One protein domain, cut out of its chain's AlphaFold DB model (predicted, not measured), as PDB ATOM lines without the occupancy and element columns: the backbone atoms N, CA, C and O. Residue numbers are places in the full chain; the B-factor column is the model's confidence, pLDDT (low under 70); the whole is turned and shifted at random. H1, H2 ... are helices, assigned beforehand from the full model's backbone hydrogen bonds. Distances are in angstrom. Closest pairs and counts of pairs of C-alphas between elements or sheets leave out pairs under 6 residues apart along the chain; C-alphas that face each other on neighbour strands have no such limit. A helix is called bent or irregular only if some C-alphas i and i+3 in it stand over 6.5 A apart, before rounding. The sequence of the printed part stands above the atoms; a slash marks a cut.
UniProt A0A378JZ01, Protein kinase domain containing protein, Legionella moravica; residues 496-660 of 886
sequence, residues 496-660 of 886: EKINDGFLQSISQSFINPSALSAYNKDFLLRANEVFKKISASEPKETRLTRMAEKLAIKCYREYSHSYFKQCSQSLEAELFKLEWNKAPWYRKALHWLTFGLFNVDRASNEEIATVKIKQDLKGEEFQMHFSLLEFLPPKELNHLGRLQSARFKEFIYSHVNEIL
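Overview. This is residues 496 to 660 of the 886 residues of the protein "Protein kinase domain containing protein" of Legionella moravica (UniProt A0A378JZ01). The model is roughly a T of helices: H1, H2 and H3a make the crossbar, where H1 folds back beside one end of H2 and H3a runs back along H2, while H3b turns off as the stem with H4 near its far end. H6 and H7 sit in the corner between H3a and H3b, H8 crosses H3b, and residues 536 to 541 stick out at one end of the crossbar. The printed part has 165 residues with nine named helices, H1 to H9 in chain order, and no named strand; the class is all helix. It is loose, with a radius of gyration of the C-alphas of 19.2 A, and flat, spanning 56 by 47 by 25 A.

Arrangement. H1, residues 498 to 509, touches H2, residues 513 to 535, with its residues 505 to 509 alone, as a hairpin; the closest C-alphas, of Ser 505 and Leu 516, are 6.5 A apart. H3, residues 542 to 582, was assigned as one helix by its hydrogen bonds but is bent, with C-alphas 559 and 562 7.4 A apart; its arms, H3a, residues 542 to 559, and H3b, residues 562 to 582, are about perpendicular at 75 degrees. H2 and H3a form a hairpin at a shallow tilt of 17 degrees, closest at the C-alphas of Asn 520 and Tyr 559, 6.3 A. With H6, residues 620 to 630, they form an up and down bundle, each running against the one before; C-alphas Ala 552 and Leu 628, the closest of H3a and H6, are 5.1 A apart. H4, residues 585 to 593, is close to H3b but not clearly touching, 7.3 A between the closest C-alphas, of Trp 580 and Lys 588. H8, residues 642 to 654, touches H3b about perpendicular at 86 degrees, closest at C-alphas Ser 568 and Phe 648, 6.0 A; it also touches H5, residues 605 to 608, at C-alphas Phe 651 and Ile 608, 5.9 A. H7, residues 636 to 640, touches H8 only at the corner, closest at C-alphas Asn 638 and Ser 645, 5.5 A. H9, residues 656 to 659, and H8 meet only through their link. Every O i to N i+4 pair is within hydrogen-bond range in H3a, H3b, H4 and H8; H1 has 6 of 8, H2 18 of 19, H6 2 of 7 with 5 of 8 O i to N i+3 pairs, and H7 0 of 1 with 2 of 2, while H5 and H9 are too short for an i+4 pair.

Along the chain. H1 begins at C-alpha 498 (40.499, 39.566, 17.740). H2 is 33.4 A long, H3a 24.9 A, H3b 30.2 A and H8 18.7 A; H3b ends at C-alpha 582 (54.201, 42.851, -26.376), and H9 at C-alpha 659 (48.612, 24.239, -6.226).

Size, cuts and confidence. The C-alphas of Pro 539 and Leu 593 are the two farthest apart, 58.1 A. The printed part has no cut; the links H4 to H5 and H5 to H6 are long, 11 residues each. Mean pLDDT of the printed part is 78.2; residues 497 to 519, 596 to 599 and 601 to 609 are under 70.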
ATOM      1  N   GLU A 496      35.428  33.779  18.418       83.25
ATOM      2  CA  GLU A 496      36.767  34.196  18.836       83.25
ATOM      3  C   GLU A 496      37.034  35.634  18.356       83.25
ATOM      4  O   GLU A 496      37.237  35.892  17.169       83.25
ATOM      5  N   LYS A 497      36.953  36.617  19.256       69.00
ATOM      6  CA  LYS A 497      37.209  38.017  18.905       69.00
ATOM      7  C   LYS A 497      38.710  38.252  18.831       69.00
ATOM      8  O   LYS A 497      39.420  37.947  19.782       69.00
ATOM      9  N   ILE A 498      39.147  38.981  17.802       59.88
ATOM     10  CA  ILE A 498      40.499  39.566  17.740       59.88
ATOM     11  C   ILE A 498      40.822  40.342  19.038       59.88
ATOM     12  O   ILE A 498      41.964  40.370  19.480       59.88
ATOM     13  N   ASN A 499      39.809  40.929  19.693       47.91
ATOM     14  CA  ASN A 499      39.963  41.896  20.782       47.91
ATOM     15  C   ASN A 499      40.366  41.365  22.163       47.91
ATOM     16  O   ASN A 499      40.968  42.144  22.903       47.91
ATOM     17  N   ASP A 500      40.124  40.099  22.509       46.34
ATOM     18  CA  ASP A 500      40.562  39.595  23.827       46.34
ATOM     19  C   ASP A 500      42.084  39.384  23.862       46.34
ATOM     20  O   ASP A 500      42.713  39.484  24.914       46.34
ATOM     21  N   GLY A 501      42.695  39.243  22.679       46.22
ATOM     22  CA  GLY A 501      44.131  39.335  22.465       46.22
ATOM     23  C   GLY A 501      44.600  40.667  21.876       46.22
ATOM     24  O   GLY A 501      45.789  40.916  21.917       46.22
ATOM     25  N   PHE A 502      43.760  41.557  21.329       45.69
ATOM     26  CA  PHE A 502      44.230  42.744  20.582       45.69
ATOM     27  C   PHE A 502      44.925  43.781  21.460       45.69
ATOM     28  O   PHE A 502      45.969  44.284  21.083       45.69
ATOM     29  N   LEU A 503      44.414  44.100  22.652       46.56
ATOM     30  CA  LEU A 503      45.111  45.047  23.538       46.56
ATOM     31  C   LEU A 503      46.366  44.423  24.172       46.56
ATOM     32  O   LEU A 503      47.366  45.112  24.389       46.56
ATOM     33  N   GLN A 504      46.355  43.107  24.396       47.91
ATOM     34  CA  GLN A 504      47.503  42.356  24.911       47.91
ATOM     35  C   GLN A 504      48.564  42.085  23.821       47.91
ATOM     36  O   GLN A 504      49.761  42.129  24.085       47.91
ATOM     37  N   SER A 505      48.139  41.930  22.567       44.41
ATOM     38  CA  SER A 505      48.979  41.778  21.378       44.41
ATOM     39  C   SER A 505      49.389  43.114  20.792       44.41
ATOM     40  O   SER A 505      50.451  43.164  20.208       44.41
ATOM     41  N   ILE A 506      48.667  44.219  20.999       48.91
ATOM     42  CA  ILE A 506      49.170  45.566  20.708       48.91
ATOM     43  C   ILE A 506      50.308  45.874  21.676       48.91
ATOM     44  O   ILE A 506      51.403  46.211  21.229       48.91
ATOM     45  N   SER A 507      50.090  45.682  22.982       49.28
ATOM     46  CA  SER A 507      51.142  45.877  23.988       49.28
ATOM     47  C   SER A 507      52.343  44.939  23.784       49.28
ATOM     48  O   SER A 507      53.471  45.371  24.003       49.28
ATOM     49  N   GLN A 508      52.146  43.719  23.265       43.09
ATOM     50  CA  GLN A 508      53.241  42.830  22.844       43.09
ATOM     51  C   GLN A 508      53.778  43.093  21.421       43.09
ATOM     52  O   GLN A 508      54.938  42.797  21.170       43.09
ATOM     53  N   SER A 509      53.018  43.682  20.494       42.50
ATOM     54  CA  SER A 509      53.436  43.966  19.101       42.50
ATOM     55  C   SER A 509      54.367  45.167  19.000       42.50
ATOM     56  O   SER A 509      55.195  45.215  18.094       42.50
ATOM     57  N   PHE A 510      54.314  46.082  19.974       50.06
ATOM     58  CA  PHE A 510      55.355  47.092  20.161       50.06
ATOM     59  C   PHE A 510      56.688  46.483  20.639       50.06
ATOM     60  O   PHE A 510      57.716  47.150  20.552       50.06
ATOM     61  N   ILE A 511      56.689  45.226  21.111       51.62
ATOM     62  CA  ILE A 511      57.863  44.523  21.658       51.62
ATOM     63  C   ILE A 511      58.329  43.379  20.730       51.62
ATOM     64  O   ILE A 511      59.525  43.117  20.653       51.62
ATOM     65  N   ASN A 512      57.428  42.715  19.992       48.12
ATOM     66  CA  ASN A 512      57.742  41.646  19.038       48.12
ATOM     67  C   ASN A 512      56.683  41.531  17.912       48.12
ATOM     68  O   ASN A 512      55.620  40.937  18.115       48.12
ATOM     69  N   PRO A 513      56.982  42.006  16.688       48.69
ATOM     70  CA  PRO A 513      56.111  41.863  15.510       48.69
ATOM     71  C   PRO A 513      55.782  40.404  15.137       48.69
ATOM     72  O   PRO A 513      54.772  40.129  14.492       48.69
ATOM     73  N   SER A 514      56.617  39.451  15.558       53.81
ATOM     74  CA  SER A 514      56.461  38.016  15.295       53.81
ATOM     75  C   SER A 514      55.261  37.382  16.014       53.81
ATOM     76  O   SER A 514      54.668  36.447  15.473       53.81
ATOM     77  N   ALA A 515      54.845  37.907  17.174       49.72
ATOM     78  CA  ALA A 515      53.764  37.335  17.984       49.72
ATOM     79  C   ALA A 515      52.377  37.483  17.328       49.72
ATOM     80  O   ALA A 515      51.578  36.547  17.351       49.72
ATOM     81  N   LEU A 516      52.120  38.618  16.663       52.38
ATOM     82  CA  LEU A 516      50.878  38.847  15.913       52.38
ATOM     83  C   LEU A 516      50.780  37.910  14.695       52.38
ATOM     84  O   LEU A 516      49.711  37.393  14.380       52.38
ATOM     85  N   SER A 517      51.918  37.636  14.043       62.59
ATOM     86  CA  SER A 517      51.976  36.687  12.925       62.59
ATOM     87  C   SER A 517      51.721  35.242  13.369       62.59
ATOM     88  O   SER A 517      51.089  34.490  12.637       62.59
ATOM     89  N   ALA A 518      52.167  34.858  14.571       64.94
ATOM     90  CA  ALA A 518      51.986  33.509  15.100       64.94
ATOM     91  C   ALA A 518      50.520  33.226  15.466       64.94
ATOM     92  O   ALA A 518      50.008  32.167  15.118       64.94
ATOM     93  N   TYR A 519      49.830  34.189  16.086       67.19
ATOM     94  CA  TYR A 519      48.403  34.065  16.406       67.19
ATOM     95  C   TYR A 519      47.529  33.961  15.147       67.19
ATOM     96  O   TYR A 519      46.677  33.081  15.045       67.19
ATOM     97  N   ASN A 520      47.787  34.808  14.145       73.31
ATOM     98  CA  ASN A 520      47.060  34.763  12.873       73.31
ATOM     99  C   ASN A 520      47.263  33.429  12.137       73.31
ATOM    100  O   ASN A 520      46.321  32.903  11.542       73.31
ATOM    101  N   LYS A 521      48.480  32.873  12.199       79.12
ATOM    102  CA  LYS A 521      48.797  31.553  11.642       79.12
ATOM    103  C   LYS A 521      48.075  30.432  12.390       79.12
ATOM    104  O   LYS A 521      47.508  29.563  11.741       79.12
ATOM    105  N   ASP A 522      48.054  30.465  13.721       83.31
ATOM    106  CA  ASP A 522      47.339  29.473  14.535       83.31
ATOM    107  C   ASP A 522      45.835  29.446  14.225       83.31
ATOM    108  O   ASP A 522      45.275  28.381  13.964       83.31
ATOM    109  N   PHE A 523      45.194  30.619  14.164       87.88
ATOM    110  CA  PHE A 523      43.771  30.719  13.838       87.88
ATOM    111  C   PHE A 523      43.454  30.118  12.461       87.88
ATOM    112  O   PHE A 523      42.526  29.320  12.327       87.88
ATOM    113  N   LEU A 524      44.241  30.465  11.435       87.12
ATOM    114  CA  LEU A 524      44.061  29.922  10.087       87.12
ATOM    115  C   LEU A 524      44.331  28.417  10.023       87.12
ATOM    116  O   LEU A 524      43.615  27.714   9.318       87.12
ATOM    117  N   LEU A 525      45.309  27.897  10.768       87.81
ATOM    118  CA  LEU A 525      45.559  26.456  10.843       87.81
ATOM    119  C   LEU A 525      44.373  25.710  11.463       87.81
ATOM    120  O   LEU A 525      43.924  24.725  10.881       87.81
ATOM    121  N   ARG A 526      43.812  26.209  12.574       89.81
ATOM    122  CA  ARG A 526      42.596  25.638  13.181       89.81
ATOM    123  C   ARG A 526      41.402  25.695  12.225       89.81
ATOM    124  O   ARG A 526      40.717  24.692  12.048       89.81
ATOM    125  N   ALA A 527      41.186  26.826  11.551       90.62
ATOM    126  CA  ALA A 527      40.128  26.955  10.547       90.62
ATOM    127  C   ALA A 527      40.333  26.008   9.351       90.62
ATOM    128  O   ALA A 527      39.370  25.435   8.848       90.62
ATOM    129  N   ASN A 528      41.578  25.790   8.921       89.81
ATOM    130  CA  ASN A 528      41.892  24.870   7.832       89.81
ATOM    131  C   ASN A 528      41.604  23.413   8.191       89.81
ATOM    132  O   ASN A 528      41.159  22.678   7.318       89.81
ATOM    133  N   GLU A 529      41.824  22.983   9.435       90.50
ATOM    134  CA  GLU A 529      41.421  21.636   9.871       90.50
ATOM    135  C   GLU A 529      39.901  21.444   9.772       90.50
ATOM    136  O   GLU A 529      39.437  20.419   9.270       90.50
ATOM    137  N   VAL A 530      39.126  22.470  10.135       91.31
ATOM    138  CA  VAL A 530      37.668  22.469   9.966       91.31
ATOM    139  C   VAL A 530      37.273  22.440   8.488       91.31
ATOM    140  O   VAL A 530      36.453  21.611   8.098       91.31
ATOM    141  N   PHE A 531      37.875  23.284   7.641       91.31
ATOM    142  CA  PHE A 531      37.606  23.272   6.199       91.31
ATOM    143  C   PHE A 531      37.899  21.898   5.592       91.31
ATOM    144  O   PHE A 531      37.011  21.322   4.978       91.31
ATOM    145  N   LYS A 532      39.074  21.316   5.868       88.44
ATOM    146  CA  LYS A 532      39.453  19.965   5.416       88.44
ATOM    147  C   LYS A 532      38.414  18.912   5.783       88.44
ATOM    148  O   LYS A 532      38.078  18.064   4.959       88.44
ATOM    149  N   LYS A 533      37.930  18.951   7.027       89.88
ATOM    150  CA  LYS A 533      36.937  18.007   7.542       89.88
ATOM    151  C   LYS A 533      35.611  18.113   6.785       89.88
ATOM    152  O   LYS A 533      35.035  17.087   6.442       89.88
ATOM    153  N   ILE A 534      35.166  19.332   6.482       88.62
ATOM    154  CA  ILE A 534      33.924  19.582   5.736       88.62
ATOM    155  C   ILE A 534      34.086  19.192   4.263       88.62
ATOM    156  O   ILE A 534      33.222  18.507   3.721       88.62
ATOM    157  N   SER A 535      35.199  19.552   3.620       86.88
ATOM    158  CA  SER A 535      35.467  19.222   2.212       86.88
ATOM    159  C   SER A 535      35.562  17.717   1.962       86.88
ATOM    160  O   SER A 535      35.203  17.246   0.888       86.88
ATOM    161  N   ALA A 536      36.027  16.954   2.955       86.62
ATOM    162  CA  ALA A 536      36.119  15.498   2.889       86.62
ATOM    163  C   ALA A 536      34.787  14.771   3.165       86.62
ATOM    164  O   ALA A 536      34.749  13.543   3.079       86.62
ATOM    165  N   SER A 537      33.718  15.486   3.536       83.31
ATOM    166  CA  SER A 537      32.412  14.873   3.798       83.31
ATOM    167  C   SER A 537      31.662  14.573   2.495       83.31
ATOM    168  O   SER A 537      31.401  15.466   1.690       83.31
ATOM    169  N   GLU A 538      31.292  13.307   2.303       80.44
ATOM    170  CA  GLU A 538      30.384  12.870   1.244       80.44
ATOM    171  C   GLU A 538      29.195  12.138   1.877       80.44
ATOM    172  O   GLU A 538      29.403  11.146   2.583       80.44
ATOM    173  N   PRO A 539      27.952  12.591   1.652       82.88
ATOM    174  CA  PRO A 539      27.547  13.805   0.932       82.88
ATOM    175  C   PRO A 539      27.842  15.091   1.730       82.88
ATOM    176  O   PRO A 539      27.845  15.078   2.962       82.88
ATOM    177  N   LYS A 540      28.041  16.221   1.034       84.94
ATOM    178  CA  LYS A 540      28.270  17.524   1.680       84.94
ATOM    179  C   LYS A 540      27.047  17.959   2.489       84.94
ATOM    180  O   LYS A 540      25.945  18.090   1.954       84.94
ATOM    181  N   GLU A 541      27.245  18.246   3.774       90.69
ATOM    182  CA  GLU A 541      26.175  18.765   4.630       90.69
ATOM    183  C   GLU A 541      26.004  20.279   4.436       90.69
ATOM    184  O   GLU A 541      26.930  21.083   4.605       90.69
ATOM    185  N   THR A 542      24.784  20.689   4.101       89.00
ATOM    186  CA  THR A 542      24.474  22.061   3.681       89.00
ATOM    187  C   THR A 542      24.594  23.060   4.828       89.00
ATOM    188  O   THR A 542      25.077  24.178   4.624       89.00
ATOM    189  N   ARG A 543      24.245  22.656   6.057       91.75
ATOM    190  CA  ARG A 543      24.409  23.505   7.250       91.75
ATOM    191  C   ARG A 543      25.873  23.767   7.581       91.75
ATOM    192  O   ARG A 543      26.238  24.917   7.839       91.75
ATOM    193  N   LEU A 544      26.712  22.731   7.520       91.69
ATOM    194  CA  LEU A 544      28.157  22.864   7.722       91.69
ATOM    195  C   LEU A 544      28.772  23.745   6.640       91.69
ATOM    196  O   LEU A 544      29.506  24.673   6.967       91.69
ATOM    197  N   THR A 545      28.389  23.536   5.378       90.00
ATOM    198  CA  THR A 545      28.845  24.359   4.248       90.00
ATOM    199  C   THR A 545      28.519  25.837   4.471       90.00
ATOM    200  O   THR A 545      29.401  26.686   4.393       90.00
ATOM    201  N   ARG A 546      27.283  26.166   4.869       89.00
ATOM    202  CA  ARG A 546      26.882  27.550   5.177       89.00
ATOM    203  C   ARG A 546      27.691  28.162   6.329       89.00
ATOM    204  O   ARG A 546      28.035  29.344   6.298       89.00
ATOM    205  N   MET A 547      27.954  27.393   7.383       90.75
ATOM    206  CA  MET A 547      28.746  27.867   8.522       90.75
ATOM    207  C   MET A 547      30.226  28.035   8.146       90.75
ATOM    208  O   MET A 547      30.852  29.014   8.561       90.75
ATOM    209  N   ALA A 548      30.751  27.156   7.292       91.81
ATOM    210  CA  ALA A 548      32.077  27.268   6.700       91.81
ATOM    211  C   ALA A 548      32.207  28.521   5.828       91.81
ATOM    212  O   ALA A 548      33.202  29.228   5.951       91.81
ATOM    213  N   GLU A 549      31.194  28.880   5.031       91.00
ATOM    214  CA  GLU A 549      31.198  30.137   4.265       91.00
ATOM    215  C   GLU A 549      31.358  31.356   5.186       91.00
ATOM    216  O   GLU A 549      32.173  32.243   4.925       91.00
ATOM    217  N   LYS A 550      30.631  31.399   6.312       91.31
ATOM    218  CA  LYS A 550      30.774  32.487   7.298       91.31
ATOM    219  C   LYS A 550      32.177  32.541   7.889       91.31
ATOM    220  O   LYS A 550      32.736  33.633   8.033       91.31
ATOM    221  N   LEU A 551      32.740  31.381   8.223       92.88
ATOM    222  CA  LEU A 551      34.102  31.288   8.735       92.88
ATOM    223  C   LEU A 551      35.112  31.747   7.677       92.88
ATOM    224  O   LEU A 551      35.979  32.557   7.984       92.88
ATOM    225  N   ALA A 552      34.945  31.339   6.418       92.31
ATOM    226  CA  ALA A 552      35.804  31.731   5.305       92.31
ATOM    227  C   ALA A 552      35.772  33.243   5.052       92.31
ATOM    228  O   ALA A 552      36.824  33.845   4.836       92.31
ATOM    229  N   ILE A 553      34.603  33.889   5.152       90.12
ATOM    230  CA  ILE A 553      34.487  35.355   5.071       90.12
ATOM    231  C   ILE A 553      35.311  36.023   6.178       90.12
ATOM    232  O   ILE A 553      36.047  36.973   5.897       90.12
ATOM    233  N   LYS A 554      35.214  35.531   7.420       90.38
ATOM    234  CA  LYS A 554      36.004  36.039   8.550       90.38
ATOM    235  C   LYS A 554      37.503  35.833   8.309       90.38
ATOM    236  O   LYS A 554      38.255  36.806   8.312       90.38
ATOM    237  N   CYS A 555      37.923  34.606   7.994       90.31
ATOM    238  CA  CYS A 555      39.309  34.254   7.664       90.31
ATOM    239  C   CYS A 555      39.877  35.125   6.535       90.31
ATOM    240  O   CYS A 555      41.022  35.580   6.602       90.31
ATOM    241  N   TYR A 556      39.079  35.394   5.499       89.69
ATOM    242  CA  TYR A 556      39.475  36.260   4.399       89.69
ATOM    243  C   TYR A 556      39.655  37.702   4.864       89.69
ATOM    244  O   TYR A 556      40.742  38.253   4.714       89.69
ATOM    245  N   ARG A 557      38.623  38.315   5.448       88.06
ATOM    246  CA  ARG A 557      38.634  39.746   5.787       88.06
ATOM    247  C   ARG A 557      39.652  40.093   6.868       88.06
ATOM    248  O   ARG A 557      40.297  41.132   6.766       88.06
ATOM    249  N   GLU A 558      39.791  39.238   7.875       84.75
ATOM    250  CA  GLU A 558      40.601  39.524   9.061       84.75
ATOM    251  C   GLU A 558      42.054  39.045   8.927       84.75
ATOM    252  O   GLU A 558      42.954  39.708   9.437       84.75
ATOM    253  N   TYR A 559      42.306  37.947   8.202       84.31
ATOM    254  CA  TYR A 559      43.617  37.282   8.218       84.31
ATOM    255  C   TYR A 559      44.272  37.126   6.838       84.31
ATOM    256  O   TYR A 559      45.498  37.129   6.751       84.31
ATOM    257  N   SER A 560      43.496  37.009   5.752       87.25
ATOM    258  CA  SER A 560      44.032  36.619   4.428       87.25
ATOM    259  C   SER A 560      43.929  37.699   3.346       87.25
ATOM    260  O   SER A 560      44.543  37.573   2.287       87.25
ATOM    261  N   HIS A 561      43.179  38.778   3.578       87.06
ATOM    262  CA  HIS A 561      42.931  39.810   2.568       87.06
ATOM    263  C   HIS A 561      44.223  40.505   2.131       87.06
ATOM    264  O   HIS A 561      44.443  40.707   0.937       87.06
ATOM    265  N   SER A 562      45.101  40.845   3.079       85.62
ATOM    266  CA  SER A 562      46.404  41.457   2.789       85.62
ATOM    267  C   SER A 562      47.288  40.535   1.949       85.62
ATOM    268  O   SER A 562      47.880  40.992   0.972       85.62
ATOM    269  N   TYR A 563      47.315  39.241   2.276       87.06
ATOM    270  CA  TYR A 563      48.064  38.223   1.545       87.06
ATOM    271  C   TYR A 563      47.573  38.085   0.098       87.06
ATOM    272  O   TYR A 563      48.348  38.235  -0.849       87.06
ATOM    273  N   PHE A 564      46.263  37.904  -0.103       87.81
ATOM    274  CA  PHE A 564      45.695  37.801  -1.450       87.81
ATOM    275  C   PHE A 564      45.810  39.099  -2.249       87.81
ATOM    276  O   PHE A 564      46.001  39.057  -3.464       87.81
ATOM    277  N   LYS A 565      45.774  40.259  -1.587       87.50
ATOM    278  CA  LYS A 565      46.052  41.546  -2.229       87.50
ATOM    279  C   LYS A 565      47.491  41.631  -2.734       87.50
ATOM    280  O   LYS A 565      47.693  42.084  -3.855       87.50
ATOM    281  N   GLN A 566      48.473  41.154  -1.970       87.81
ATOM    282  CA  GLN A 566      49.869  41.086  -2.420       87.81
ATOM    283  C   GLN A 566      50.061  40.089  -3.569       87.81
ATOM    284  O   GLN A 566      50.768  40.399  -4.533       87.81
ATOM    285  N   CYS A 567      49.405  38.925  -3.511       85.44
ATOM    286  CA  CYS A 567      49.414  37.946  -4.603       85.44
ATOM    287  C   CYS A 567      48.820  38.546  -5.883       85.44
ATOM    288  O   CYS A 567      49.442  38.497  -6.940       85.44
ATOM    289  N   SER A 568      47.657  39.193  -5.774       87.50
ATOM    290  CA  SER A 568      46.997  39.866  -6.894       87.50
ATOM    291  C   SER A 568      47.849  41.007  -7.458       87.50
ATOM    292  O   SER A 568      48.011  41.098  -8.667       87.50
ATOM    293  N   GLN A 569      48.476  41.836  -6.618       88.06
ATOM    294  CA  GLN A 569      49.395  42.885  -7.080       88.06
ATOM    295  C   GLN A 569      50.632  42.315  -7.783       88.06
ATOM    296  O   GLN A 569      51.101  42.897  -8.759       88.06
ATOM    297  N   SER A 570      51.149  41.179  -7.309       87.19
ATOM    298  CA  SER A 570      52.279  40.489  -7.942       87.19
ATOM    299  C   SER A 570      51.886  39.946  -9.316       87.19
ATOM    300  O   SER A 570      52.631  40.129 -10.276       87.19
ATOM    301  N   LEU A 571      50.690  39.361  -9.423       86.75
ATOM    302  CA  LEU A 571      50.108  38.917 -10.687       86.75
ATOM    303  C   LEU A 571      49.927  40.083 -11.667       86.75
ATOM    304  O   LEU A 571      50.385  39.999 -12.801       86.75
ATOM    305  N   GLU A 572      49.312  41.185 -11.232       85.38
ATOM    306  CA  GLU A 572      49.097  42.357 -12.090       85.38
ATOM    307  C   GLU A 572      50.420  43.002 -12.528       85.38
ATOM    308  O   GLU A 572      50.522  43.476 -13.655       85.38
ATOM    309  N   ALA A 573      51.460  42.986 -11.688       85.62
ATOM    310  CA  ALA A 573      52.780  43.490 -12.061       85.62
ATOM    311  C   ALA A 573      53.454  42.631 -13.146       85.62
ATOM    312  O   ALA A 573      54.068  43.177 -14.064       85.62
ATOM    313  N   GLU A 574      53.348  41.302 -13.062       85.56
ATOM    314  CA  GLU A 574      53.891  40.403 -14.088       85.56
ATOM    315  C   GLU A 574      53.063  40.440 -15.379       85.56
ATOM    316  O   GLU A 574      53.635  40.506 -16.470       85.56
ATOM    317  N   LEU A 575      51.732  40.519 -15.274       83.25
ATOM    318  CA  LEU A 575      50.858  40.751 -16.425       83.25
ATOM    319  C   LEU A 575      51.199  42.070 -17.114       83.25
ATOM    320  O   LEU A 575      51.380  42.086 -18.328       83.25
ATOM    321  N   PHE A 576      51.383  43.153 -16.357       82.38
ATOM    322  CA  PHE A 576      51.763  44.444 -16.920       82.38
ATOM    323  C   PHE A 576      53.109  44.383 -17.648       82.38
ATOM    324  O   PHE A 576      53.241  44.963 -18.720       82.38
ATOM    325  N   LYS A 577      54.112  43.657 -17.131       83.06
ATOM    326  CA  LYS A 577      55.389  43.462 -17.847       83.06
ATOM    327  C   LYS A 577      55.199  42.704 -19.158       83.06
ATOM    328  O   LYS A 577      55.818  43.061 -20.159       83.06
ATOM    329  N   LEU A 578      54.370  41.664 -19.155       81.88
ATOM    330  CA  LEU A 578      54.083  40.861 -20.341       81.88
ATOM    331  C   LEU A 578      53.336  41.688 -21.397       81.88
ATOM    332  O   LEU A 578      53.762  41.729 -22.554       81.88
ATOM    333  N   GLU A 579      52.296  42.413 -20.979       81.44
ATOM    334  CA  GLU A 579      51.547  43.373 -21.796       81.44
ATOM    335  C   GLU A 579      52.493  44.451 -22.355       81.44
ATOM    336  O   GLU A 579      52.537  44.690 -23.563       81.44
ATOM    337  N   TRP A 580      53.338  45.045 -21.504       81.25
ATOM    338  CA  TRP A 580      54.324  46.055 -21.887       81.25
ATOM    339  C   TRP A 580      55.324  45.523 -22.912       81.25
ATOM    340  O   TRP A 580      55.618  46.196 -23.897       81.25
ATOM    341  N   ASN A 581      55.845  44.312 -22.743       82.31
ATOM    342  CA  ASN A 581      56.816  43.744 -23.677       82.31
ATOM    343  C   ASN A 581      56.211  43.478 -25.060       82.31
ATOM    344  O   ASN A 581      56.883  43.718 -26.063       82.31
ATOM    345  N   LYS A 582      54.937  43.072 -25.120       79.56
ATOM    346  CA  LYS A 582      54.201  42.851 -26.376       79.56
ATOM    347  C   LYS A 582      53.717  44.141 -27.040       79.56
ATOM    348  O   LYS A 582      53.432  44.144 -28.236       79.56
ATOM    349  N   ALA A 583      53.636  45.240 -26.293       79.44
ATOM    350  CA  ALA A 583      53.086  46.490 -26.797       79.44
ATOM    351  C   ALA A 583      53.933  47.105 -27.924       79.44
ATOM    352  O   ALA A 583      55.143  47.315 -27.745       79.44
ATOM    353  N   PRO A 584      53.306  47.521 -29.037       82.31
ATOM    354  CA  PRO A 584      53.961  48.348 -30.040       82.31
ATOM    355  C   PRO A 584      54.477  49.665 -29.445       82.31
ATOM    356  O   PRO A 584      53.873  50.238 -28.532       82.31
ATOM    357  N   TRP A 585      55.569  50.196 -30.001       83.56
ATOM    358  CA  TRP A 585      56.234  51.404 -29.493       83.56
ATOM    359  C   TRP A 585      55.298  52.623 -29.378       83.56
ATOM    360  O   TRP A 585      55.391  53.375 -28.410       83.56
ATOM    361  N   TYR A 586      54.349  52.789 -30.307       80.12
ATOM    362  CA  TYR A 586      53.412  53.917 -30.302       80.12
ATOM    363  C   TYR A 586      52.417  53.851 -29.134       80.12
ATOM    364  O   TYR A 586      52.020  54.886 -28.608       80.12
ATOM    365  N   ARG A 587      52.050  52.647 -28.668       80.19
ATOM    366  CA  ARG A 587      51.196  52.476 -27.484       80.19
ATOM    367  C   ARG A 587      51.949  52.726 -26.188       80.19
ATOM    368  O   ARG A 587      51.382  53.320 -25.280       80.19
ATOM    369  N   LYS A 588      53.226  52.342 -26.118       83.56
ATOM    370  CA  LYS A 588      54.110  52.702 -24.993       83.56
ATOM    371  C   LYS A 588      54.255  54.217 -24.879       83.56
ATOM    372  O   LYS A 588      54.117  54.766 -23.790       83.56
ATOM    373  N   ALA A 589      54.469  54.886 -26.013       80.62
ATOM    374  CA  ALA A 589      54.534  56.342 -26.081       80.62
ATOM    375  C   ALA A 589      53.203  56.987 -25.667       80.62
ATOM    376  O   ALA A 589      53.212  57.905 -24.855       80.62
ATOM    377  N   LEU A 590      52.062  56.478 -26.149       82.50
ATOM    378  CA  LEU A 590      50.738  56.986 -25.780       82.50
ATOM    379  C   LEU A 590      50.433  56.785 -24.288       82.50
ATOM    380  O   LEU A 590      49.952  57.708 -23.636       82.50
ATOM    381  N   HIS A 591      50.755  55.619 -23.725       82.31
ATOM    382  CA  HIS A 591      50.626  55.345 -22.294       82.31
ATOM    383  C   HIS A 591      51.462  56.327 -21.463       82.31
ATOM    384  O   HIS A 591      50.964  56.901 -20.499       82.31
ATOM    385  N   TRP A 592      52.708  56.578 -21.872       83.75
ATOM    386  CA  TRP A 592      53.603  57.503 -21.178       83.75
ATOM    387  C   TRP A 592      53.140  58.963 -21.289       83.75
ATOM    388  O   TRP A 592      53.032  59.651 -20.279       83.75
ATOM    389  N   LEU A 593      52.781  59.415 -22.496       83.19
ATOM    390  CA  LEU A 593      52.291  60.774 -22.762       83.19
ATOM    391  C   LEU A 593      50.959  61.077 -22.070       83.19
ATOM    392  O   LEU A 593      50.667  62.230 -21.768       83.19
ATOM    393  N   THR A 594      50.151  60.049 -21.822       83.25
ATOM    394  CA  THR A 594      48.857  60.181 -21.143       83.25
ATOM    395  C   THR A 594      48.946  59.875 -19.649       83.25
ATOM    396  O   THR A 594      47.914  59.793 -18.989       83.25
ATOM    397  N   PHE A 595      50.156  59.699 -19.101       76.56
ATOM    398  CA  PHE A 595      50.381  59.323 -17.699       76.56
ATOM    399  C   PHE A 595      49.554  58.098 -17.262       76.56
ATOM    400  O   PHE A 595      49.073  58.019 -16.134       76.56
ATOM    401  N   GLY A 596      49.365  57.140 -18.171       65.38
ATOM    402  CA  GLY A 596      48.642  55.899 -17.916       65.38
ATOM    403  C   GLY A 596      47.134  55.930 -18.182       65.38
ATOM    404  O   GLY A 596      46.474  54.923 -17.944       65.38
ATOM    405  N   LEU A 597      46.572  57.026 -18.712       68.62
ATOM    406  CA  LEU A 597      45.153  57.084 -19.112       68.62
ATOM    407  C   LEU A 597      44.822  56.115 -20.260       68.62
ATOM    408  O   LEU A 597      43.741  55.528 -20.275       68.62
ATOM    409  N   PHE A 598      45.752  55.910 -21.200       65.12
ATOM    410  CA  PHE A 598      45.629  54.885 -22.237       65.12
ATOM    411  C   PHE A 598      46.436  53.643 -21.866       65.12
ATOM    412  O   PHE A 598      47.666  53.662 -21.852       65.12
ATOM    413  N   ASN A 599      45.738  52.543 -21.586       63.19
ATOM    414  CA  ASN A 599      46.372  51.265 -21.276       63.19
ATOM    415  C   ASN A 599      46.981  50.599 -22.517       63.19
ATOM    416  O   ASN A 599      46.521  50.758 -23.651       63.19
ATOM    417  N   VAL A 600      48.021  49.814 -22.263       72.00
ATOM    418  CA  VAL A 600      48.585  48.861 -23.218       72.00
ATOM    419  C   VAL A 600      47.546  47.767 -23.536       72.00
ATOM    420  O   VAL A 600      46.624  47.549 -22.749       72.00
ATOM    421  N   ASP A 601      47.629  47.131 -24.714       67.19
ATOM    422  CA  ASP A 601      46.731  46.021 -25.074       67.19
ATOM    423  C   ASP A 601      46.731  44.936 -23.989       67.19
ATOM    424  O   ASP A 601      47.786  44.540 -23.496       67.19
ATOM    425  N   ARG A 602      45.528  44.493 -23.607       63.62
ATOM    426  CA  ARG A 602      45.328  43.572 -22.484       63.62
ATOM    427  C   ARG A 602      45.750  42.156 -22.853       63.62
ATOM    428  O   ARG A 602      45.443  41.698 -23.954       63.62
ATOM    429  N   ALA A 603      46.358  41.463 -21.896       60.97
ATOM    430  CA  ALA A 603      46.700  40.057 -22.033       60.97
ATOM    431  C   ALA A 603      45.444  39.190 -22.219       60.97
ATOM    432  O   ALA A 603      44.399  39.455 -21.610       60.97
ATOM    433  N   SER A 604      45.547  38.166 -23.068       63.53
ATOM    434  CA  SER A 604      44.479  37.180 -23.265       63.53
ATOM    435  C   SER A 604      44.460  36.142 -22.135       63.53
ATOM    436  O   SER A 604      45.431  35.971 -21.402       63.53
ATOM    437  N   ASN A 605      43.354  35.414 -22.001       60.47
ATOM    438  CA  ASN A 605      43.176  34.364 -20.995       60.47
ATOM    439  C   ASN A 605      44.247  33.256 -21.083       60.47
ATOM    440  O   ASN A 605      44.710  32.749 -20.065       60.47
ATOM    441  N   GLU A 606      44.705  32.935 -22.297       61.56
ATOM    442  CA  GLU A 606      45.801  31.983 -22.538       61.56
ATOM    443  C   GLU A 606      47.141  32.493 -21.987       61.56
ATOM    444  O   GLU A 606      47.989  31.709 -21.567       61.56
ATOM    445  N   GLU A 607      47.336  33.810 -21.939       66.19
ATOM    446  CA  GLU A 607      48.564  34.423 -21.437       66.19
ATOM    447  C   GLU A 607      48.589  34.463 -19.908       66.19
ATOM    448  O   GLU A 607      49.651  34.263 -19.320       66.19
ATOM    449  N   ILE A 608      47.429  34.621 -19.257       69.25
ATOM    450  CA  ILE A 608      47.291  34.547 -17.791       69.25
ATOM    451  C   ILE A 608      47.739  33.171 -17.273       69.25
ATOM    452  O   ILE A 608      48.415  33.097 -16.246       69.25
ATOM    453  N   ALA A 609      47.456  32.103 -18.023       65.69
ATOM    454  CA  ALA A 609      47.867  30.741 -17.684       65.69
ATOM    455  C   ALA A 609      49.389  30.507 -17.718       65.69
ATOM    456  O   ALA A 609      49.865  29.515 -17.177       65.69
ATOM    457  N   THR A 610      50.158  31.404 -18.345       74.00
ATOM    458  CA  THR A 610      51.624  31.282 -18.473       74.00
ATOM    459  C   THR A 610      52.407  32.140 -17.480       74.00
ATOM    460  O   THR A 610      53.628  32.009 -17.377       74.00
ATOM    461  N   VAL A 611      51.728  33.038 -16.759       79.25
ATOM    462  CA  VAL A 611      52.373  33.943 -15.805       79.25
ATOM    463  C   VAL A 611      52.756  33.182 -14.545       79.25
ATOM    464  O   VAL A 611      51.935  32.479 -13.976       79.25
ATOM    465  N   LYS A 612      53.985  33.380 -14.062       79.50
ATOM    466  CA  LYS A 612      54.423  32.916 -12.741       79.50
ATOM    467  C   LYS A 612      54.578  34.104 -11.806       79.50
ATOM    468  O   LYS A 612      55.199  35.099 -12.174       79.50
ATOM    469  N   ILE A 613      54.031  33.994 -10.600       81.56
ATOM    470  CA  ILE A 613      54.198  35.000  -9.546       81.56
ATOM    471  C   ILE A 613      55.349  34.615  -8.614       81.56
ATOM    472  O   ILE A 613      55.846  33.493  -8.643       81.56
ATOM    473  N   LYS A 614      55.805  35.566  -7.795       75.69
ATOM    474  CA  LYS A 614      56.925  35.351  -6.863       75.69
ATOM    475  C   LYS A 614      56.581  34.409  -5.709       75.69
ATOM    476  O   LYS A 614      57.486  33.873  -5.080       75.69
ATOM    477  N   GLN A 615      55.299  34.284  -5.389       78.19
ATOM    478  CA  GLN A 615      54.801  33.439  -4.318       78.19
ATOM    479  C   GLN A 615      54.887  31.967  -4.727       78.19
ATOM    480  O   GLN A 615      54.468  31.601  -5.823       78.19
ATOM    481  N   ASP A 616      55.404  31.133  -3.828       79.88
ATOM    482  CA  ASP A 616      55.421  29.685  -4.011       79.88
ATOM    483  C   ASP A 616      54.016  29.117  -3.769       79.88
ATOM    484  O   ASP A 616      53.538  29.073  -2.635       79.88
ATOM    485  N   LEU A 617      53.358  28.680  -4.845       79.38
ATOM    486  CA  LEU A 617      52.011  28.105  -4.816       79.38
ATOM    487  C   LEU A 617      51.951  26.764  -4.059       79.38
ATOM    488  O   LEU A 617      50.890  26.376  -3.566       79.38
ATOM    489  N   LYS A 618      53.088  26.068  -3.926       79.19
ATOM    490  CA  LYS A 618      53.232  24.849  -3.114       79.19
ATOM    491  C   LYS A 618      53.735  25.142  -1.699       79.19
ATOM    492  O   LYS A 618      53.743  24.241  -0.860       79.19
ATOM    493  N   GLY A 619      54.137  26.382  -1.433       78.44
ATOM    494  CA  GLY A 619      54.678  26.809  -0.152       78.44
ATOM    495  C   GLY A 619      53.632  26.766   0.961       78.44
ATOM    496  O   GLY A 619      52.445  27.016   0.738       78.44
ATOM    497  N   GLU A 620      54.084  26.495   2.189       79.38
ATOM    498  CA  GLU A 620      53.217  26.388   3.375       79.38
ATOM    499  C   GLU A 620      52.355  27.640   3.598       79.38
ATOM    500  O   GLU A 620      51.207  27.543   4.027       79.38
ATOM    501  N   GLU A 621      52.887  28.820   3.270       81.81
ATOM    502  CA  GLU A 621      52.183  30.093   3.433       81.81
ATOM    503  C   GLU A 621      50.996  30.229   2.467       81.81
ATOM    504  O   GLU A 621      49.908  30.617   2.887       81.81
ATOM    505  N   PHE A 622      51.158  29.848   1.195       84.38
ATOM    506  CA  PHE A 622      50.058  29.896   0.229       84.38
ATOM    507  C   PHE A 622      48.963  28.893   0.590       84.38
ATOM    508  O   PHE A 622      47.785  29.246   0.639       84.38
ATOM    509  N   GLN A 623      49.354  27.662   0.926       82.81
ATOM    510  CA  GLN A 623      48.434  26.586   1.306       82.81
ATOM    511  C   GLN A 623      47.608  26.928   2.555       82.81
ATOM    512  O   GLN A 623      46.430  26.570   2.647       82.81
ATOM    513  N   MET A 624      48.188  27.687   3.490       85.06
ATOM    514  CA  MET A 624      47.484  28.177   4.675       85.06
ATOM    515  C   MET A 624      46.321  29.111   4.325       85.06
ATOM    516  O   MET A 624      45.268  29.034   4.953       85.06
ATOM    517  N   HIS A 625      46.482  29.970   3.320       86.12
ATOM    518  CA  HIS A 625      45.422  30.873   2.874       86.12
ATOM    519  C   HIS A 625      44.505  30.236   1.823       86.12
ATOM    520  O   HIS A 625      43.382  30.694   1.643       86.12
ATOM    521  N   PHE A 626      44.956  29.191   1.129       85.88
ATOM    522  CA  PHE A 626      44.240  28.598   0.002       85.88
ATOM    523  C   PHE A 626      42.952  27.870   0.408       85.88
ATOM    524  O   PHE A 626      41.936  28.025  -0.264       85.88
ATOM    525  N   SER A 627      42.962  27.131   1.523       84.12
ATOM    526  CA  SER A 627      41.843  26.246   1.911       84.12
ATOM    527  C   SER A 627      40.511  26.990   2.105       84.12
ATOM    528  O   SER A 627      39.453  26.458   1.792       84.12
ATOM    529  N   LEU A 628      40.544  28.254   2.548       87.62
ATOM    530  CA  LEU A 628      39.326  29.059   2.715       87.62
ATOM    531  C   LEU A 628      38.645  29.415   1.384       87.62
ATOM    532  O   LEU A 628      37.464  29.755   1.386       87.62
ATOM    533  N   LEU A 629      39.370  29.381   0.255       86.62
ATOM    534  CA  LEU A 629      38.828  29.761  -1.055       86.62
ATOM    535  C   LEU A 629      37.754  28.790  -1.551       86.62
ATOM    536  O   LEU A 629      36.935  29.198  -2.371       86.62
ATOM    537  N   GLU A 630      37.726  27.556  -1.044       84.19
ATOM    538  CA  GLU A 630      36.660  26.591  -1.335       84.19
ATOM    539  C   GLU A 630      35.287  27.107  -0.893       84.19
ATOM    540  O   GLU A 630      34.310  26.995  -1.629       84.19
ATOM    541  N   PHE A 631      35.231  27.730   0.286       87.62
ATOM    542  CA  PHE A 631      33.996  28.198   0.916       87.62
ATOM    543  C   PHE A 631      33.810  29.720   0.807       87.62
ATOM    544  O   PHE A 631      32.813  30.260   1.277       87.62
ATOM    545  N   LEU A 632      34.759  30.457   0.222       86.75
ATOM    546  CA  LEU A 632      34.672  31.915   0.137       86.75
ATOM    547  C   LEU A 632      33.706  32.341  -0.984       86.75
ATOM    548  O   LEU A 632      33.978  32.076  -2.160       86.75
ATOM    549  N   PRO A 633      32.636  33.109  -0.689       83.19
ATOM    550  CA  PRO A 633      31.730  33.574  -1.730       83.19
ATOM    551  C   PRO A 633      32.463  34.410  -2.797       83.19
ATOM    552  O   PRO A 633      33.185  35.355  -2.456       83.19
ATOM    553  N   PRO A 634      32.230  34.186  -4.108       77.88
ATOM    554  CA  PRO A 634      32.998  34.831  -5.181       77.88
ATOM    555  C   PRO A 634      32.960  36.361  -5.180       77.88
ATOM    556  O   PRO A 634      33.841  36.997  -5.770       77.88
ATOM    557  N   LYS A 635      31.918  36.949  -4.578       79.94
ATOM    558  CA  LYS A 635      31.733  38.398  -4.453       79.94
ATOM    559  C   LYS A 635      32.711  39.015  -3.446       79.94
ATOM    560  O   LYS A 635      33.095  40.162  -3.640       79.94
ATOM    561  N   GLU A 636      33.176  38.265  -2.446       83.62
ATOM    562  CA  GLU A 636      34.130  38.751  -1.438       83.62
ATOM    563  C   GLU A 636      35.523  39.011  -2.024       83.62
ATOM    564  O   GLU A 636      36.208  39.953  -1.618       83.62
ATOM    565  N   LEU A 637      35.920  38.256  -3.051       84.38
ATOM    566  CA  LEU A 637      37.164  38.511  -3.784       84.38
ATOM    567  C   LEU A 637      37.138  39.835  -4.560       84.38
ATOM    568  O   LEU A 637      38.194  40.361  -4.899       84.38
ATOM    569  N   ASN A 638      35.968  40.437  -4.803       82.62
ATOM    570  CA  ASN A 638      35.891  41.740  -5.472       82.62
ATOM    571  C   ASN A 638      36.475  42.886  -4.632       82.62
ATOM    572  O   ASN A 638      36.719  43.953  -5.189       82.62
ATOM    573  N   HIS A 639      36.767  42.670  -3.343       83.25
ATOM    574  CA  HIS A 639      37.561  43.605  -2.537       83.25
ATOM    575  C   HIS A 639      38.998  43.791  -3.066       83.25
ATOM    576  O   HIS A 639      39.651  44.770  -2.717       83.25
ATOM    577  N   LEU A 640      39.484  42.894  -3.936       82.62
ATOM    578  CA  LEU A 640      40.735  43.068  -4.688       82.62
ATOM    579  C   LEU A 640      40.592  44.064  -5.862       82.62
ATOM    580  O   LEU A 640      41.591  44.543  -6.390       82.62
ATOM    581  N   GLY A 641      39.353  44.388  -6.248       83.69
ATOM    582  CA  GLY A 641      38.971  45.095  -7.472       83.69
ATOM    583  C   GLY A 641      38.325  44.142  -8.486       83.69
ATOM    584  O   GLY A 641      38.721  42.987  -8.591       83.69
ATOM    585  N   ARG A 642      37.290  44.587  -9.223       80.00
ATOM    586  CA  ARG A 642      36.492  43.704 -10.113       80.00
ATOM    587  C   ARG A 642      37.318  43.035 -11.217       80.00
ATOM    588  O   ARG A 642      37.054  41.890 -11.562       80.00
ATOM    589  N   LEU A 643      38.269  43.763 -11.802       81.19
ATOM    590  CA  LEU A 643      39.115  43.238 -12.877       81.19
ATOM    591  C   LEU A 643      40.215  42.336 -12.308       81.19
ATOM    592  O   LEU A 643      40.431  41.240 -12.814       81.19
ATOM    593  N   GLN A 644      40.849  42.782 -11.223       85.31
ATOM    594  CA  GLN A 644      41.894  42.042 -10.526       85.31
ATOM    595  C   GLN A 644      41.364  40.721  -9.963       85.31
ATOM    596  O   GLN A 644      42.026  39.697 -10.067       85.31
ATOM    597  N   SER A 645      40.145  40.716  -9.412       83.56
ATOM    598  CA  SER A 645      39.512  39.502  -8.899       83.56
ATOM    599  C   SER A 645      39.211  38.503 -10.016       83.56
ATOM    600  O   SER A 645      39.401  37.309  -9.812       83.56
ATOM    601  N   ALA A 646      38.783  38.969 -11.195       81.31
ATOM    602  CA  ALA A 646      38.547  38.115 -12.358       81.31
ATOM    603  C   ALA A 646      39.851  37.482 -12.873       81.31
ATOM    604  O   ALA A 646      39.899  36.271 -13.071       81.31
ATOM    605  N   ARG A 647      40.920  38.278 -13.006       82.50
ATOM    606  CA  ARG A 647      42.251  37.798 -13.416       82.50
ATOM    607  C   ARG A 647      42.869  36.850 -12.393       82.50
ATOM    608  O   ARG A 647      43.414  35.819 -12.763       82.50
ATOM    609  N   PHE A 648      42.746  37.166 -11.106       85.62
ATOM    610  CA  PHE A 648      43.242  36.314 -10.028       85.62
ATOM    611  C   PHE A 648      42.512  34.968  -9.985       85.62
ATOM    612  O   PHE A 648      43.148  33.929  -9.848       85.62
ATOM    613  N   LYS A 649      41.188  34.968 -10.173       83.69
ATOM    614  CA  LYS A 649      40.383  33.746 -10.318       83.69
ATOM    615  C   LYS A 649      40.885  32.874 -11.467       83.69
ATOM    616  O   LYS A 649      41.129  31.689 -11.272       83.69
ATOM    617  N   GLU A 650      41.062  33.469 -12.638       82.00
ATOM    618  CA  GLU A 650      41.556  32.765 -13.820       82.00
ATOM    619  C   GLU A 650      42.970  32.203 -13.623       82.00
ATOM    620  O   GLU A 650      43.220  31.050 -13.962       82.00
ATOM    621  N   PHE A 651      43.854  32.968 -12.980       85.88
ATOM    622  CA  PHE A 651      45.193  32.516 -12.611       85.88
ATOM    623  C   PHE A 651      45.170  31.309 -11.661       85.88
ATOM    624  O   PHE A 651      45.909  30.350 -11.876       85.88
ATOM    625  N   ILE A 652      44.329  31.333 -10.620       85.00
ATOM    626  CA  ILE A 652      44.188  30.193  -9.707       85.00
ATOM    627  C   ILE A 652      43.696  28.969 -10.477       85.00
ATOM    628  O   ILE A 652      44.284  27.905 -10.321       85.00
ATOM    629  N   TYR A 653      42.688  29.130 -11.342       81.38
ATOM    630  CA  TYR A 653      42.121  28.052 -12.156       81.38
ATOM    631  C   TYR A 653      43.144  27.421 -13.117       81.38
ATOM    632  O   TYR A 653      43.194  26.201 -13.267       81.38
ATOM    633  N   SER A 654      44.005  28.227 -13.742       80.75
ATOM    634  CA  SER A 654      45.036  27.710 -14.644       80.75
ATOM    635  C   SER A 654      46.174  26.987 -13.916       80.75
ATOM    636  O   SER A 654      46.824  26.129 -14.510       80.75
ATOM    637  N   HIS A 655      46.403  27.296 -12.635       82.75
ATOM    638  CA  HIS A 655      47.489  26.731 -11.824       82.75
ATOM    639  C   HIS A 655      47.011  25.713 -10.776       82.75
ATOM    640  O   HIS A 655      47.781  25.306  -9.912       82.75
ATOM    641  N   VAL A 656      45.764  25.241 -10.853       80.00
ATOM    642  CA  VAL A 656      45.185  24.289  -9.883       80.00
ATOM    643  C   VAL A 656      46.042  23.039  -9.724       80.00
ATOM    644  O   VAL A 656      46.354  22.651  -8.607       80.00
ATOM    645  N   ASN A 657      46.489  22.446 -10.829       77.25
ATOM    646  CA  ASN A 657      47.323  21.239 -10.792       77.25
ATOM    647  C   ASN A 657      48.720  21.487 -10.191       77.25
ATOM    648  O   ASN A 657      49.401  20.538  -9.818       77.25
ATOM    649  N   GLU A 658      49.173  22.743 -10.132       80.56
ATOM    650  CA  GLU A 658      50.412  23.126  -9.451       80.56
ATOM    651  C   GLU A 658      50.174  23.378  -7.957       80.56
ATOM    652  O   GLU A 658      51.019  23.022  -7.139       80.56
ATOM    653  N   ILE A 659      49.022  23.955  -7.607       79.31
ATOM    654  CA  ILE A 659      48.612  24.239  -6.226       79.31
ATOM    655  C   ILE A 659      48.292  22.942  -5.468       79.31
ATOM    656  O   ILE A 659      48.587  22.825  -4.279       79.31
ATOM    657  N   LEU A 660      47.694  21.964  -6.145       73.31
ATOM    658  CA  LEU A 660      47.353  20.669  -5.571       73.31
ATOM    659  C   LEU A 660      48.531  19.694  -5.704       73.31
ATOM    660  O   LEU A 660      49.059  19.527  -6.804       73.31
TER     661      LEU A 660